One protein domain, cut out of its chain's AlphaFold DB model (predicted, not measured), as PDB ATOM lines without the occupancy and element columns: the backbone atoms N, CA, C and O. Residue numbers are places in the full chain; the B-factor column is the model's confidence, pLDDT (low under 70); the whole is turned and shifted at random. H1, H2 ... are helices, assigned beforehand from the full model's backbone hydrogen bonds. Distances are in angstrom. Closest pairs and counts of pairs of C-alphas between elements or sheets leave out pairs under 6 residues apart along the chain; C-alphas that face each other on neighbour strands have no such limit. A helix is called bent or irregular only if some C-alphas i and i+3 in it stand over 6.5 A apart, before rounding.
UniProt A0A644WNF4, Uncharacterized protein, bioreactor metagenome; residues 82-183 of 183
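AT A GLANCE: This is residues 82 to 183 of the 183 residues of an uncharacterized protein of bioreactor metagenome (UniProt A0A644WNF4). Three long helices stand in one flat zigzag row, with H2 in the middle, H1 along one side of it and H3 along the other, each running opposite ways to the one before. H3 is shifted lengthwise: its first part packs on H2, while residues 167 to 183, its far part and the tail after it, stick out as a free arm that makes much of the length. The printed part has 102 residues with three named helices, in the order H1, H2, H3, and no named strand; the class is all helix. The whole is loose, with a radius of gyration of the C-alphas of 18.5 A, and spans 66 by 30 by 14 A.

HOW THE PARTS SIT: H1, residues 82 to 105, and H2, residues 114 to 141, form a helical hairpin. They touch, with 25 pairs of C-alphas within 8 A, and the closest are those of Val 85 and Phe 135, 5.2 A apart. Their lines stand at a shallow tilt of 19 degrees, and they run opposite ways. H2 and H3, residues 150 to 179, form a second helical hairpin. They touch over fewer pairs, 12 within 8 A, and the closest C-alphas are those of Phe 126 and Thr 155, 6.3 A apart. They too run opposite ways at a shallow tilt of 19 degrees. The centres of H1 and H2 are 9.8 A apart, those of H2 and H3 19.8 A. H1 and H3 are apart. Every O i to N i+4 pair is within hydrogen-bond range in H2 and H3; in H1 it is 18 of 20.

IN THESE COORDINATES: H1 begins at C-alpha 82, at (-35.270, -113.978, -188.494), and is 32.5 A long from first to last C-alpha. It is irregular, but only just: C-alphas 84 and 87 are 6.6 A apart. H2 begins at C-alpha 114, at (-16.394, -91.095, -169.771), and is 40.3 A long. H3, the longest helix with 30 residues, measures 43.4 A and ends at C-alpha 179, at (-0.844, -71.132, -170.106).

THE WHOLE: The two C-alphas farthest apart are those of Gly 142 and Asp 183, 66.5 A. Residues 105 to 111, of which 105 belongs to H1, stand free, as do residues 167 to 183, of which 167 to 179 belong to H3. Without these stretches the body has 78 residues and spans 42 by 27 by 13 A. The printed part has no cut and ends at the chain's last residue, 183. Both links, H1 to H2 and H2 to H3, are short, with 8 residues each. The mean pLDDT of the printed part is 75.0; 25 residues are under 70, namely 108, 110, 143 to 156, 174 and 176 to 183.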
ATOM      1  N   PHE A  82     -36.070-113.762-189.708       79.19
ATOM      2  CA  PHE A  82     -35.270-113.978-188.494       79.19
ATOM      3  C   PHE A  82     -33.844-114.482-188.780       79.19
ATOM      4  O   PHE A  82     -32.872-113.951-188.239       79.19
ATOM      5  N   VAL A  83     -33.703-115.492-189.646       79.12
ATOM      6  CA  VAL A  83     -32.400-116.105-189.952       79.12
ATOM      7  C   VAL A  83     -31.489-115.186-190.778       79.12
ATOM      8  O   VAL A  83     -30.346-114.997-190.365       79.12
ATOM      9  N   PRO A  84     -31.934-114.589-191.900       80.25
ATOM     10  CA  PRO A  84     -31.050-113.780-192.741       80.25
ATOM     11  C   PRO A  84     -30.818-112.354-192.230       80.25
ATOM     12  O   PRO A  84     -29.846-111.732-192.647       80.25
ATOM     13  N   VAL A  85     -31.673-111.822-191.344       81.50
ATOM     14  CA  VAL A  85     -31.549-110.436-190.857       81.50
ATOM     15  C   VAL A  85     -31.265-110.380-189.362       81.50
ATOM     16  O   VAL A  85     -30.248-109.829-188.945       81.50
ATOM     17  N   THR A  86     -32.120-110.973-188.527       82.19
ATOM     18  CA  THR A  86     -32.036-110.782-187.066       82.19
ATOM     19  C   THR A  86     -30.787-111.430-186.461       82.19
ATOM     20  O   THR A  86     -30.095-110.802-185.657       82.19
ATOM     21  N   LEU A  87     -30.457-112.663-186.862       84.50
ATOM     22  CA  LEU A  87     -29.267-113.367-186.367       84.50
ATOM     23  C   LEU A  87     -27.953-112.645-186.724       84.50
ATOM     24  O   LEU A  87     -27.165-112.397-185.806       84.50
ATOM     25  N   PRO A  88     -27.702-112.250-187.990       84.38
ATOM     26  CA  PRO A  88     -26.507-111.490-188.346       84.38
ATOM     27  C   PRO A  88     -26.389-110.157-187.605       84.38
ATOM     28  O   PRO A  88     -25.305-109.819-187.139       84.38
ATOM     29  N   VAL A  89     -27.492-109.423-187.422       86.19
ATOM     30  CA  VAL A  89     -27.490-108.136-186.701       86.19
ATOM     31  C   VAL A  89     -27.146-108.310-185.219       86.19
ATOM     32  O   VAL A  89     -26.405-107.519-184.636       86.19
ATOM     33  N   ILE A  90     -27.644-109.370-184.583       86.12
ATOM     34  CA  ILE A  90     -27.297-109.665-183.190       86.12
ATOM     35  C   ILE A  90     -25.850-110.151-183.086       86.12
ATOM     36  O   ILE A  90     -25.147-109.785-182.142       86.12
ATOM     37  N   ALA A  91     -25.366-110.912-184.070       87.38
ATOM     38  CA  ALA A  91     -23.964-111.305-184.141       87.38
ATOM     39  C   ALA A  91     -23.037-110.085-184.274       87.38
ATOM     40  O   ALA A  91     -22.037-110.017-183.559       87.38
ATOM     41  N   THR A  92     -23.374-109.092-185.109       85.94
ATOM     42  CA  THR A  92     -22.578-107.857-185.227       85.94
ATOM     43  C   THR A  92     -22.598-107.040-183.938       85.94
ATOM     44  O   THR A  92     -21.541-106.588-183.498       85.94
ATOM     45  N   LEU A  93     -23.751-106.918-183.269       87.31
ATOM     46  CA  LEU A  93     -23.854-106.282-181.950       87.31
ATOM     47  C   LEU A  93     -22.947-106.967-180.914       87.31
ATOM     48  O   LEU A  93     -22.163-106.302-180.234       87.31
ATOM     49  N   LEU A  94     -23.036-108.294-180.795       89.12
ATOM     50  CA  LEU A  94     -22.238-109.073-179.846       89.12
ATOM     51  C   LEU A  94     -20.742-108.981-180.149       89.12
ATOM     52  O   LEU A  94     -19.939-108.843-179.226       89.12
ATOM     53  N   LEU A  95     -20.370-109.011-181.428       88.81
ATOM     54  CA  LEU A  95     -18.989-108.873-181.874       88.81
ATOM     55  C   LEU A  95     -18.429-107.491-181.522       88.81
ATOM     56  O   LEU A  95     -17.344-107.405-180.951       88.81
ATOM     57  N   LEU A  96     -19.176-106.414-181.780       86.25
ATOM     58  CA  LEU A  96     -18.768-105.055-181.417       86.25
ATOM     59  C   LEU A  96     -18.621-104.899-179.899       86.25
ATOM     60  O   LEU A  96     -17.612-104.373-179.426       86.25
ATOM     61  N   LEU A  97     -19.576-105.413-179.119       86.75
ATOM     62  CA  LEU A  97     -19.493-105.417-177.655       86.75
ATOM     63  C   LEU A  97     -18.273-106.199-177.151       86.75
ATOM     64  O   LEU A  97     -17.579-105.731-176.247       86.75
ATOM     65  N   ALA A  98     -17.985-107.362-177.737       86.38
ATOM     66  CA  ALA A  98     -16.827-108.173-177.380       86.38
ATOM     67  C   ALA A  98     -15.509-107.454-177.702       86.38
ATOM     68  O   ALA A  98     -14.623-107.405-176.848       86.38
ATOM     69  N   LEU A  99     -15.400-106.840-178.885       86.81
ATOM     70  CA  LEU A  99     -14.233-106.055-179.290       86.81
ATOM     71  C   LEU A  99     -13.986-104.881-178.340       86.81
ATOM     72  O   LEU A  99     -12.866-104.709-177.859       86.81
ATOM     73  N   PHE A 100     -15.024-104.108-178.010       83.06
ATOM     74  CA  PHE A 100     -14.885-102.997-177.070       83.06
ATOM     75  C   PHE A 100     -14.574-103.474-175.651       83.06
ATOM     76  O   PHE A 100     -13.707-102.899-174.996       83.06
ATOM     77  N   SER A 101     -15.205-104.553-175.181       83.81
ATOM     78  CA  SER A 101     -14.895-105.142-173.874       83.81
ATOM     79  C   SER A 101     -13.436-105.605-173.797       83.81
ATOM     80  O   SER A 101     -12.756-105.333-172.805       83.81
ATOM     81  N   LEU A 102     -12.930-106.280-174.834       86.38
ATOM     82  CA  LEU A 102     -11.528-106.700-174.927       86.38
ATOM     83  C   LEU A 102     -10.587-105.495-174.952       86.38
ATOM     84  O   LEU A 102      -9.593-105.470-174.226       86.38
ATOM     85  N   TRP A 103     -10.925-104.465-175.728       83.50
ATOM     86  CA  TRP A 103     -10.142-103.238-175.818       83.50
ATOM     87  C   TRP A 103     -10.047-102.496-174.480       83.50
ATOM     88  O   TRP A 103      -8.959-102.070-174.088       83.50
ATOM     89  N   PHE A 104     -11.153-102.391-173.736       81.94
ATOM     90  CA  PHE A 104     -11.142-101.812-172.391       81.94
ATOM     91  C   PHE A 104     -10.348-102.666-171.394       81.94
ATOM     92  O   PHE A 104      -9.662-102.107-170.541       81.94
ATOM     93  N   THR A 105     -10.395-103.996-171.514       81.44
ATOM     94  CA  THR A 105      -9.679-104.913-170.606       81.44
ATOM     95  C   THR A 105      -8.164-104.881-170.831       81.44
ATOM     96  O   THR A 105      -7.399-104.927-169.872       81.44
ATOM     97  N   ASN A 106      -7.720-104.736-172.083       80.94
ATOM     98  CA  ASN A 106      -6.300-104.724-172.451       80.94
ATOM     99  C   ASN A 106      -5.613-103.355-172.272       80.94
ATOM    100  O   ASN A 106      -4.418-103.215-172.550       80.94
ATOM    101  N   ARG A 107      -6.325-102.317-171.811       74.62
ATOM    102  CA  ARG A 107      -5.720-101.001-171.562       74.62
ATOM    103  C   ARG A 107      -4.820-101.022-170.324       74.62
ATOM    104  O   ARG A 107      -5.237-101.393-169.233       74.62
ATOM    105  N   LYS A 108      -3.605-100.476-170.470       63.84
ATOM    106  CA  LYS A 108      -2.649-100.293-169.357       63.84
ATOM    107  C   LYS A 108      -3.139 -99.311-168.281       63.84
ATOM    108  O   LYS A 108      -2.742 -99.428-167.127       63.84
ATOM    109  N   ASN A 109      -3.983 -98.337-168.638       72.06
ATOM    110  CA  ASN A 109      -4.496 -97.332-167.706       72.06
ATOM    111  C   ASN A 109      -5.917 -97.690-167.244       72.06
ATOM    112  O   ASN A 109      -6.833 -97.755-168.061       72.06
ATOM    113  N   LYS A 110      -6.101 -97.891-165.931       66.81
ATOM    114  CA  LYS A 110      -7.367 -98.355-165.330       66.81
ATOM    115  C   LYS A 110      -8.464 -97.285-165.268       66.81
ATOM    116  O   LYS A 110      -9.618 -97.619-165.021       66.81
ATOM    117  N   ARG A 111      -8.138 -96.002-165.473       71.81
ATOM    118  CA  ARG A 111      -9.147 -94.931-165.529       71.81
ATOM    119  C   ARG A 111      -9.678 -94.797-166.949       71.81
ATOM    120  O   ARG A 111      -9.009 -94.237-167.816       71.81
ATOM    121  N   VAL A 112     -10.889 -95.295-167.172       71.94
ATOM    122  CA  VAL A 112     -11.601 -95.106-168.434       71.94
ATOM    123  C   VAL A 112     -12.275 -93.729-168.414       71.94
ATOM    124  O   VAL A 112     -13.139 -93.496-167.567       71.94
ATOM    125  N   PRO A 113     -11.891 -92.785-169.292       78.94
ATOM    126  CA  PRO A 113     -12.585 -91.509-169.375       78.94
ATOM    127  C   PRO A 113     -14.000 -91.725-169.922       78.94
ATOM    128  O   PRO A 113     -14.187 -92.481-170.876       78.94
ATOM    129  N   LEU A 114     -14.984 -91.014-169.361       75.00
ATOM    130  CA  LEU A 114     -16.394 -91.095-169.771       75.00
ATOM    131  C   LEU A 114     -16.565 -90.918-171.291       75.00
ATOM    132  O   LEU A 114     -17.367 -91.603-171.914       75.00
ATOM    133  N   ALA A 115     -15.747 -90.053-171.899       73.25
ATOM    134  CA  ALA A 115     -15.766 -89.801-173.334       73.25
ATOM    135  C   ALA A 115     -15.467 -91.047-174.188       73.25
ATOM    136  O   ALA A 115     -16.075 -91.213-175.241       73.25
ATOM    137  N   ASP A 116     -14.569 -91.931-173.739       76.50
ATOM    138  CA  ASP A 116     -14.245 -93.159-174.476       76.50
ATOM    139  C   ASP A 116     -15.383 -94.185-174.354       76.50
ATOM    140  O   ASP A 116     -15.635 -94.927-175.300       76.50
ATOM    141  N   VAL A 117     -16.103 -94.202-173.222       79.31
ATOM    142  CA  VAL A 117     -17.297 -95.047-173.038       79.31
ATOM    143  C   VAL A 117     -18.423 -94.576-173.949       79.31
ATOM    144  O   VAL A 117     -18.987 -95.384-174.678       79.31
ATOM    145  N   VAL A 118     -18.714 -93.272-173.957       79.44
ATOM    146  CA  VAL A 118     -19.764 -92.706-174.815       79.44
ATOM    147  C   VAL A 118     -19.433 -92.932-176.293       79.44
ATOM    148  O   VAL A 118     -20.293 -93.385-177.047       79.44
ATOM    149  N   LEU A 119     -18.174 -92.724-176.701       79.19
ATOM    150  CA  LEU A 119     -17.738 -93.020-178.066       79.19
ATOM    151  C   LEU A 119     -17.943 -94.497-178.418       79.19
ATOM    152  O   LEU A 119     -18.505 -94.798-179.465       79.19
ATOM    153  N   ALA A 120     -17.525 -95.410-177.538       80.44
ATOM    154  CA  ALA A 120     -17.709 -96.841-177.745       80.44
ATOM    155  C   ALA A 120     -19.194 -97.195-177.901       80.44
ATOM    156  O   ALA A 120     -19.559 -97.895-178.842       80.44
ATOM    157  N   THR A 121     -20.068 -96.660-177.042       79.69
ATOM    158  CA  THR A 121     -21.513 -96.910-177.138       79.69
ATOM    159  C   THR A 121     -22.113 -96.382-178.436       79.69
ATOM    160  O   THR A 121     -22.910 -97.077-179.060       79.69
ATOM    161  N   LEU A 122     -21.692 -95.198-178.889       79.69
ATOM    162  CA  LEU A 122     -22.158 -94.624-180.147       79.69
ATOM    163  C   LEU A 122     -21.703 -95.451-181.352       79.69
ATOM    164  O   LEU A 122     -22.499 -95.689-182.254       79.69
ATOM    165  N   VAL A 123     -20.458 -95.934-181.354       81.31
ATOM    166  CA  VAL A 123     -19.937 -96.795-182.428       81.31
ATOM    167  C   VAL A 123     -20.661 -98.139-182.459       81.31
ATOM    168  O   VAL A 123     -20.999 -98.609-183.541       81.31
ATOM    169  N   VAL A 124     -20.927 -98.746-181.298       84.88
ATOM    170  CA  VAL A 124     -21.701 -99.994-181.212       84.88
ATOM    171  C   VAL A 124     -23.103 -99.783-181.783       84.88
ATOM    172  O   VAL A 124     -23.504-100.520-182.677       84.88
ATOM    173  N   LEU A 125     -23.819 -98.750-181.327       82.00
ATOM    174  CA  LEU A 125     -25.172 -98.449-181.803       82.00
ATOM    175  C   LEU A 125     -25.196 -98.156-183.305       82.00
ATOM    176  O   LEU A 125     -26.026 -98.717-184.016       82.00
ATOM    177  N   PHE A 126     -24.272 -97.325-183.789       80.88
ATOM    178  CA  PHE A 126     -24.153 -97.012-185.210       80.88
ATOM    179  C   PHE A 126     -23.880 -98.275-186.026       80.88
ATOM    180  O   PHE A 126     -24.630 -98.581-186.941       80.88
ATOM    181  N   GLY A 127     -22.866 -99.059-185.652       81.75
ATOM    182  CA  GLY A 127     -22.503-100.288-186.356       81.75
ATOM    183  C   GLY A 127     -23.644-101.306-186.414       81.75
ATOM    184  O   GLY A 127     -23.869-101.910-187.461       81.75
ATOM    185  N   THR A 128     -24.407-101.460-185.328       85.31
ATOM    186  CA  THR A 128     -25.579-102.345-185.304       85.31
ATOM    187  C   THR A 128     -26.712-101.826-186.193       85.31
ATOM    188  O   THR A 128     -27.304-102.621-186.919       85.31
ATOM    189  N   MET A 129     -26.987-100.517-186.203       81.06
ATOM    190  CA  MET A 129     -28.003 -99.926-187.089       81.06
ATOM    191  C   MET A 129     -27.614-100.051-188.564       81.06
ATOM    192  O   MET A 129     -28.427-100.466-189.384       81.06
ATOM    193  N   THR A 130     -26.347 -99.802-188.895       81.19
ATOM    194  CA  THR A 130     -25.808 -99.999-190.248       81.19
ATOM    195  C   THR A 130     -25.921-101.449-190.697       81.19
ATOM    196  O   THR A 130     -26.314-101.726-191.828       81.19
ATOM    197  N   SER A 131     -25.599-102.387-189.805       83.19
ATOM    198  CA  SER A 131     -25.754-103.815-190.064       83.19
ATOM    199  C   SER A 131     -27.215-104.176-190.333       83.19
ATOM    200  O   SER A 131     -27.476-104.957-191.245       83.19
ATOM    201  N   LEU A 132     -28.153-103.621-189.563       84.75
ATOM    202  CA  LEU A 132     -29.582-103.854-189.748       84.75
ATOM    203  C   LEU A 132     -30.051-103.373-191.117       84.75
ATOM    204  O   LEU A 132     -30.647-104.160-191.845       84.75
ATOM    205  N   ASP A 133     -29.720-102.140-191.500       80.69
ATOM    206  CA  ASP A 133     -30.111-101.592-192.803       80.69
ATOM    207  C   ASP A 133     -29.514-102.394-193.966       80.69
ATOM    208  O   ASP A 133     -30.189-102.630-194.972       80.69
ATOM    209  N   PHE A 134     -28.273-102.865-193.826       80.38
ATOM    210  CA  PHE A 134     -27.595-103.667-194.843       80.38
ATOM    211  C   PHE A 134     -28.265-105.032-195.059       80.38
ATOM    212  O   PHE A 134     -28.599-105.385-196.192       80.38
ATOM    213  N   PHE A 135     -28.495-105.792-193.982       83.00
ATOM    214  CA  PHE A 135     -29.127-107.111-194.079       83.00
ATOM    215  C   PHE A 135     -30.608-107.012-194.451       83.00
ATOM    216  O   PHE A 135     -31.092-107.819-195.243       83.00
ATOM    217  N   LEU A 136     -31.314-105.994-193.952       82.50
ATOM    218  CA  LEU A 136     -32.706-105.746-194.313       82.50
ATOM    219  C   LEU A 136     -32.848-105.381-195.795       82.50
ATOM    220  O   LEU A 136     -33.730-105.908-196.466       82.50
ATOM    221  N   SER A 137     -31.964-104.529-196.324       77.44
ATOM    222  CA  SER A 137     -31.972-104.164-197.748       77.44
ATOM    223  C   SER A 137     -31.646-105.362-198.638       77.44
ATOM    224  O   SER A 137     -32.320-105.570-199.644       77.44
ATOM    225  N   GLY A 138     -30.675-106.193-198.237       77.44
ATOM    226  CA  GLY A 138     -30.372-107.450-198.924       77.44
ATOM    227  C   GLY A 138     -31.564-108.409-198.947       77.44
ATOM    228  O   GLY A 138     -31.860-108.987-199.989       77.44
ATOM    229  N   TYR A 139     -32.290-108.524-197.833       80.69
ATOM    230  CA  TYR A 139     -33.493-109.351-197.742       80.69
ATOM    231  C   TYR A 139     -34.654-108.816-198.600       80.69
ATOM    232  O   TYR A 139     -35.300-109.589-199.298       80.69
ATOM    233  N   GLN A 140     -34.911-107.503-198.589       81.19
ATOM    234  CA  GLN A 140     -36.059-106.910-199.292       81.19
ATOM    235  C   GLN A 140     -35.853-106.754-200.802       81.19
ATOM    236  O   GLN A 140     -36.805-106.880-201.569       81.19
ATOM    237  N   LEU A 141     -34.638-106.410-201.232       77.88
ATOM    238  CA  LEU A 141     -34.355-106.015-202.616       77.88
ATOM    239  C   LEU A 141     -33.492-107.038-203.363       77.88
ATOM    240  O   LEU A 141     -33.236-106.856-204.550       77.88
ATOM    241  N   GLY A 142     -32.981-108.068-202.680       71.75
ATOM    242  CA  GLY A 142     -32.014-109.017-203.242       71.75
ATOM    243  C   GLY A 142     -30.636-108.407-203.529       71.75
ATOM    244  O   GLY A 142     -29.733-109.109-203.980       71.75
ATOM    245  N   VAL A 143     -30.450-107.110-203.257       69.25
ATOM    246  CA  VAL A 143     -29.190-106.393-203.454       69.25
ATOM    247  C   VAL A 143     -28.721-105.841-202.118       69.25
ATOM    248  O   VAL A 143     -29.402-105.040-201.473       69.25
ATOM    249  N   PHE A 144     -27.516-106.243-201.725       65.38
ATOM    250  CA  PHE A 144     -26.823-105.719-200.556       65.38
ATOM    251  C   PHE A 144     -26.382-104.277-200.808       65.38
ATOM    252  O   PHE A 144     -25.260-104.006-201.234       65.38
ATOM    253  N   THR A 145     -27.293-103.341-200.571       61.78
ATOM    254  CA  THR A 145     -27.031-101.910-200.696       61.78
ATOM    255  C   THR A 145     -27.182-101.232-199.349       61.78
ATOM    256  O   THR A 145     -28.129-101.478-198.604       61.78
ATOM    257  N   LEU A 146     -26.245-100.341-199.041       60.06
ATOM    258  CA  LEU A 146     -26.447 -99.352-197.995       60.06
ATOM    259  C   LEU A 146     -27.404 -98.295-198.535       60.06
ATOM    260  O   LEU A 146     -26.997 -97.346-199.208       60.06
ATOM    261  N   ARG A 147     -28.694 -98.456-198.242       62.94
ATOM    262  CA  ARG A 147     -29.620 -97.333-198.347       62.94
ATOM    263  C   ARG A 147     -29.208 -96.353-197.258       62.94
ATOM    264  O   ARG A 147     -29.218 -96.708-196.084       62.94
ATOM    265  N   TRP A 148     -28.795 -95.146-197.639       56.81
ATOM    266  CA  TRP A 148     -28.552 -94.057-196.694       56.81
ATOM    267  C   TRP A 148     -29.878 -93.716-196.005       56.81
ATOM    268  O   TRP A 148     -30.649 -92.882-196.468       56.81
ATOM    269  N   SER A 149     -30.182 -94.450-194.939       61.22
ATOM    270  CA  SER A 149     -31.363 -94.269-194.111       61.22
ATOM    271  C   SER A 149     -31.234 -92.953-193.349       61.22
ATOM    272  O   SER A 149     -30.153 -92.595-192.875       61.22
ATOM    273  N   THR A 150     -32.339 -92.226-193.184       59.03
ATOM    274  CA  THR A 150     -32.396 -91.036-192.319       59.03
ATOM    275  C   THR A 150     -31.919 -91.351-190.895       59.03
ATOM    276  O   THR A 150     -31.335 -90.484-190.243       59.03
ATOM    277  N   GLY A 151     -32.068 -92.604-190.442       59.59
ATOM    278  CA  GLY A 151     -31.516 -93.101-189.180       59.59
ATOM    279  C   GLY A 151     -29.983 -93.168-189.155       59.59
ATOM    280  O   GLY A 151     -29.370 -92.754-188.167       59.59
ATOM    281  N   LEU A 152     -29.346 -93.612-190.245       65.75
ATOM    282  CA  LEU A 152     -27.883 -93.607-190.402       65.75
ATOM    283  C   LEU A 152     -27.324 -92.184-190.442       65.75
ATOM    284  O   LEU A 152     -26.311 -91.884-189.818       65.75
ATOM    285  N   LEU A 153     -28.023 -91.284-191.128       64.56
ATOM    286  CA  LEU A 153     -27.664 -89.870-191.182       64.56
ATOM    287  C   LEU A 153     -27.769 -89.209-189.798       64.56
ATOM    288  O   LEU A 153     -26.826 -88.556-189.353       64.56
ATOM    289  N   GLY A 154     -28.871 -89.431-189.075       62.62
ATOM    290  CA  GLY A 154     -29.071 -88.882-187.731       62.62
ATOM    291  C   GLY A 154     -28.029 -89.380-186.727       62.62
ATOM    292  O   GLY A 154     -27.435 -88.593-185.992       62.62
ATOM    293  N   THR A 155     -27.742 -90.680-186.734       63.66
ATOM    294  CA  THR A 155     -26.723 -91.272-185.855       63.66
ATOM    295  C   THR A 155     -25.306 -90.810-186.209       63.66
ATOM    296  O   THR A 155     -24.536 -90.487-185.301       63.66
ATOM    297  N   ALA A 156     -24.972 -90.665-187.495       68.25
ATOM    298  CA  ALA A 156     -23.699 -90.088-187.932       68.25
ATOM    299  C   ALA A 156     -23.530 -88.628-187.474       68.25
ATOM    300  O   ALA A 156     -22.459 -88.259-186.991       68.25
ATOM    301  N   VAL A 157     -24.585 -87.809-187.550       71.94
ATOM    302  CA  VAL A 157     -24.572 -86.421-187.054       71.94
ATOM    303  C   VAL A 157     -24.332 -86.377-185.543       71.94
ATOM    304  O   VAL A 157     -23.512 -85.586-185.078       71.94
ATOM    305  N   VAL A 158     -24.977 -87.257-184.772       73.75
ATOM    306  CA  VAL A 158     -24.765 -87.347-183.316       73.75
ATOM    307  C   VAL A 158     -23.317 -87.727-182.987       73.75
ATOM    308  O   VAL A 158     -22.699 -87.101-182.123       73.75
ATOM    309  N   VAL A 159     -22.742 -88.703-183.698       72.62
ATOM    310  CA  VAL A 159     -21.328 -89.094-183.544       72.62
ATOM    311  C   VAL A 159     -20.398 -87.925-183.861       72.62
ATOM    312  O   VAL A 159     -19.447 -87.668-183.120       72.62
ATOM    313  N   LEU A 160     -20.680 -87.196-184.938       74.88
ATOM    314  CA  LEU A 160     -19.880 -86.065-185.390       74.88
ATOM    315  C   LEU A 160     -19.898 -84.931-184.354       74.88
ATOM    316  O   LEU A 160     -18.836 -84.460-183.946       74.88
ATOM    317  N   LEU A 161     -21.076 -84.553-183.852       75.12
ATOM    318  CA  LEU A 161     -21.216 -83.549-182.791       75.12
ATOM    319  C   LEU A 161     -20.488 -83.967-181.510       75.12
ATOM    320  O   LEU A 161     -19.794 -83.155-180.893       75.12
ATOM    321  N   PHE A 162     -20.586 -85.242-181.132       76.62
ATOM    322  CA  PHE A 162     -19.881 -85.767-179.970       76.62
ATOM    323  C   PHE A 162     -18.353 -85.690-180.140       76.62
ATOM    324  O   PHE A 162     -17.647 -85.212-179.248       76.62
ATOM    325  N   LEU A 163     -17.831 -86.090-181.302       76.12
ATOM    326  CA  LEU A 163     -16.403 -86.007-181.622       76.12
ATOM    327  C   LEU A 163     -15.890 -84.563-181.644       76.12
ATOM    328  O   LEU A 163     -14.794 -84.303-181.133       76.12
ATOM    329  N   ILE A 164     -16.677 -83.622-182.178       75.38
ATOM    330  CA  ILE A 164     -16.373 -82.188-182.113       75.38
ATOM    331  C   ILE A 164     -16.292 -81.748-180.652       75.38
ATOM    332  O   ILE A 164     -15.275 -81.187-180.246       75.38
ATOM    333  N   SER A 165     -17.303 -82.061-179.838       73.69
ATOM    334  CA  SER A 165     -17.343 -81.679-178.422       73.69
ATOM    335  C   SER A 165     -16.135 -82.212-177.642       73.69
ATOM    336  O   SER A 165     -15.503 -81.481-176.876       73.69
ATOM    337  N   VAL A 166     -15.748 -83.473-177.862       75.81
ATOM    338  CA  VAL A 166     -14.564 -84.073-177.224       75.81
ATOM    339  C   VAL A 166     -13.274 -83.408-177.708       75.81
ATOM    340  O   VAL A 166     -12.374 -83.148-176.904       75.81
ATOM    341  N   SER A 167     -13.169 -83.110-179.001       74.31
ATOM    342  CA  SER A 167     -11.991 -82.461-179.584       74.31
ATOM    343  C   SER A 167     -11.814 -81.036-179.059       74.31
ATOM    344  O   SER A 167     -10.706 -80.666-178.662       74.31
ATOM    345  N   VAL A 168     -12.901 -80.266-178.984       74.69
ATOM    346  CA  VAL A 168     -12.919 -78.913-178.414       74.69
ATOM    347  C   VAL A 168     -12.575 -78.965-176.929       74.69
ATOM    348  O   VAL A 168     -11.649 -78.281-176.509       74.69
ATOM    349  N   SER A 169     -13.207 -79.846-176.146       74.00
ATOM    350  CA  SER A 169     -12.912 -80.004-174.714       74.00
ATOM    351  C   SER A 169     -11.434 -80.324-174.452       74.00
ATOM    352  O   SER A 169     -10.796 -79.713-173.590       74.00
ATOM    353  N   ARG A 170     -10.836 -81.230-175.240       74.94
ATOM    354  CA  ARG A 170      -9.403 -81.556-175.137       74.94
ATOM    355  C   ARG A 170      -8.513 -80.370-175.515       74.94
ATOM    356  O   ARG A 170      -7.508 -80.154-174.841       74.94
ATOM    357  N   ARG A 171      -8.853 -79.618-176.571       74.38
ATOM    358  CA  ARG A 171      -8.095 -78.429-177.000       74.38
ATOM    359  C   ARG A 171      -8.163 -77.310-175.963       74.38
ATOM    360  O   ARG A 171      -7.117 -76.791-175.596       74.38
ATOM    361  N   VAL A 172      -9.349 -77.021-175.434       72.88
ATOM    362  CA  VAL A 172      -9.561 -76.025-174.374       72.88
ATOM    363  C   VAL A 172      -8.776 -76.399-173.120       72.88
ATOM    364  O   VAL A 172      -8.025 -75.584-172.595       72.88
ATOM    365  N   ARG A 173      -8.856 -77.662-172.680       74.12
ATOM    366  CA  ARG A 173      -8.081 -78.129-171.523       74.12
ATOM    367  C   ARG A 173      -6.580 -77.952-171.735       74.12
ATOM    368  O   ARG A 173      -5.914 -77.468-170.829       74.12
ATOM    369  N   ARG A 174      -6.061 -78.314-172.918       68.38
ATOM    370  CA  ARG A 174      -4.642 -78.119-173.260       68.38
ATOM    371  C   ARG A 174      -4.247 -76.650-173.221       68.38
ATOM    372  O   ARG A 174      -3.220 -76.359-172.624       68.38
ATOM    373  N   PHE A 175      -5.066 -75.769-173.794       70.62
ATOM    374  CA  PHE A 175      -4.829 -74.326-173.833       70.62
ATOM    375  C   PHE A 175      -4.670 -73.732-172.424       70.62
ATOM    376  O   PHE A 175      -3.677 -73.066-172.145       70.62
ATOM    377  N   PHE A 176      -5.572 -74.068-171.496       64.50
ATOM    378  CA  PHE A 176      -5.457 -73.616-170.103       64.50
ATOM    379  C   PHE A 176      -4.280 -74.261-169.354       64.50
ATOM    380  O   PHE A 176      -3.598 -73.591-168.586       64.50
ATOM    381  N   THR A 177      -3.976 -75.541-169.598       59.97
ATOM    382  CA  THR A 177      -2.807 -76.188-168.968       59.97
ATOM    383  C   THR A 177      -1.456 -75.747-169.535       59.97
ATOM    384  O   THR A 177      -0.460 -75.876-168.834       59.97
ATOM    385  N   SER A 178      -1.384 -75.262-170.782       56.22
ATOM    386  CA  SER A 178      -0.147 -74.699-171.340       56.22
ATOM    387  C   SER A 178       0.100 -73.276-170.859       56.22
ATOM    388  O   SER A 178       1.253 -72.902-170.689       56.22
ATOM    389  N   HIS A 179      -0.960 -72.501-170.610       55.53
ATOM    390  CA  HIS A 179      -0.844 -71.132-170.106       55.53
ATOM    391  C   HIS A 179      -0.286 -71.097-168.671       55.53
ATOM    392  O   HIS A 179       0.699 -70.415-168.427       55.53
ATOM    393  N   ASN A 180      -0.773 -71.967-167.779       52.22
ATOM    394  CA  ASN A 180      -0.270 -72.110-166.398       52.22
ATOM    395  C   ASN A 180       1.180 -72.628-166.263       52.22
ATOM    396  O   ASN A 180       1.636 -72.872-165.151       52.22
ATOM    397  N   ARG A 181       1.878 -72.911-167.367       51.91
ATOM    398  CA  ARG A 181       3.255 -73.429-167.353       51.91
ATOM    399  C   ARG A 181       4.292 -72.371-167.742       51.91
ATOM    400  O   ARG A 181       5.476 -72.698-167.777       51.91
ATOM    401  N   HIS A 182       3.838 -71.163-168.075       51.34
ATOM    402  CA  HIS A 182       4.667 -70.037-168.505       51.34
ATOM    403  C   HIS A 182       4.574 -68.810-167.579       51.34
ATOM    404  O   HIS A 182       5.190 -67.798-167.903       51.34
ATOM    405  N   ASP A 183       3.890 -68.941-166.437       45.31
ATOM    406  CA  ASP A 183       3.994 -68.056-165.266       45.31
ATOM    407  C   ASP A 183       4.762 -68.785-164.149       45.31
ATOM    408  O   ASP A 183       5.510 -68.118-163.401       45.31
TER     409      ASP A 183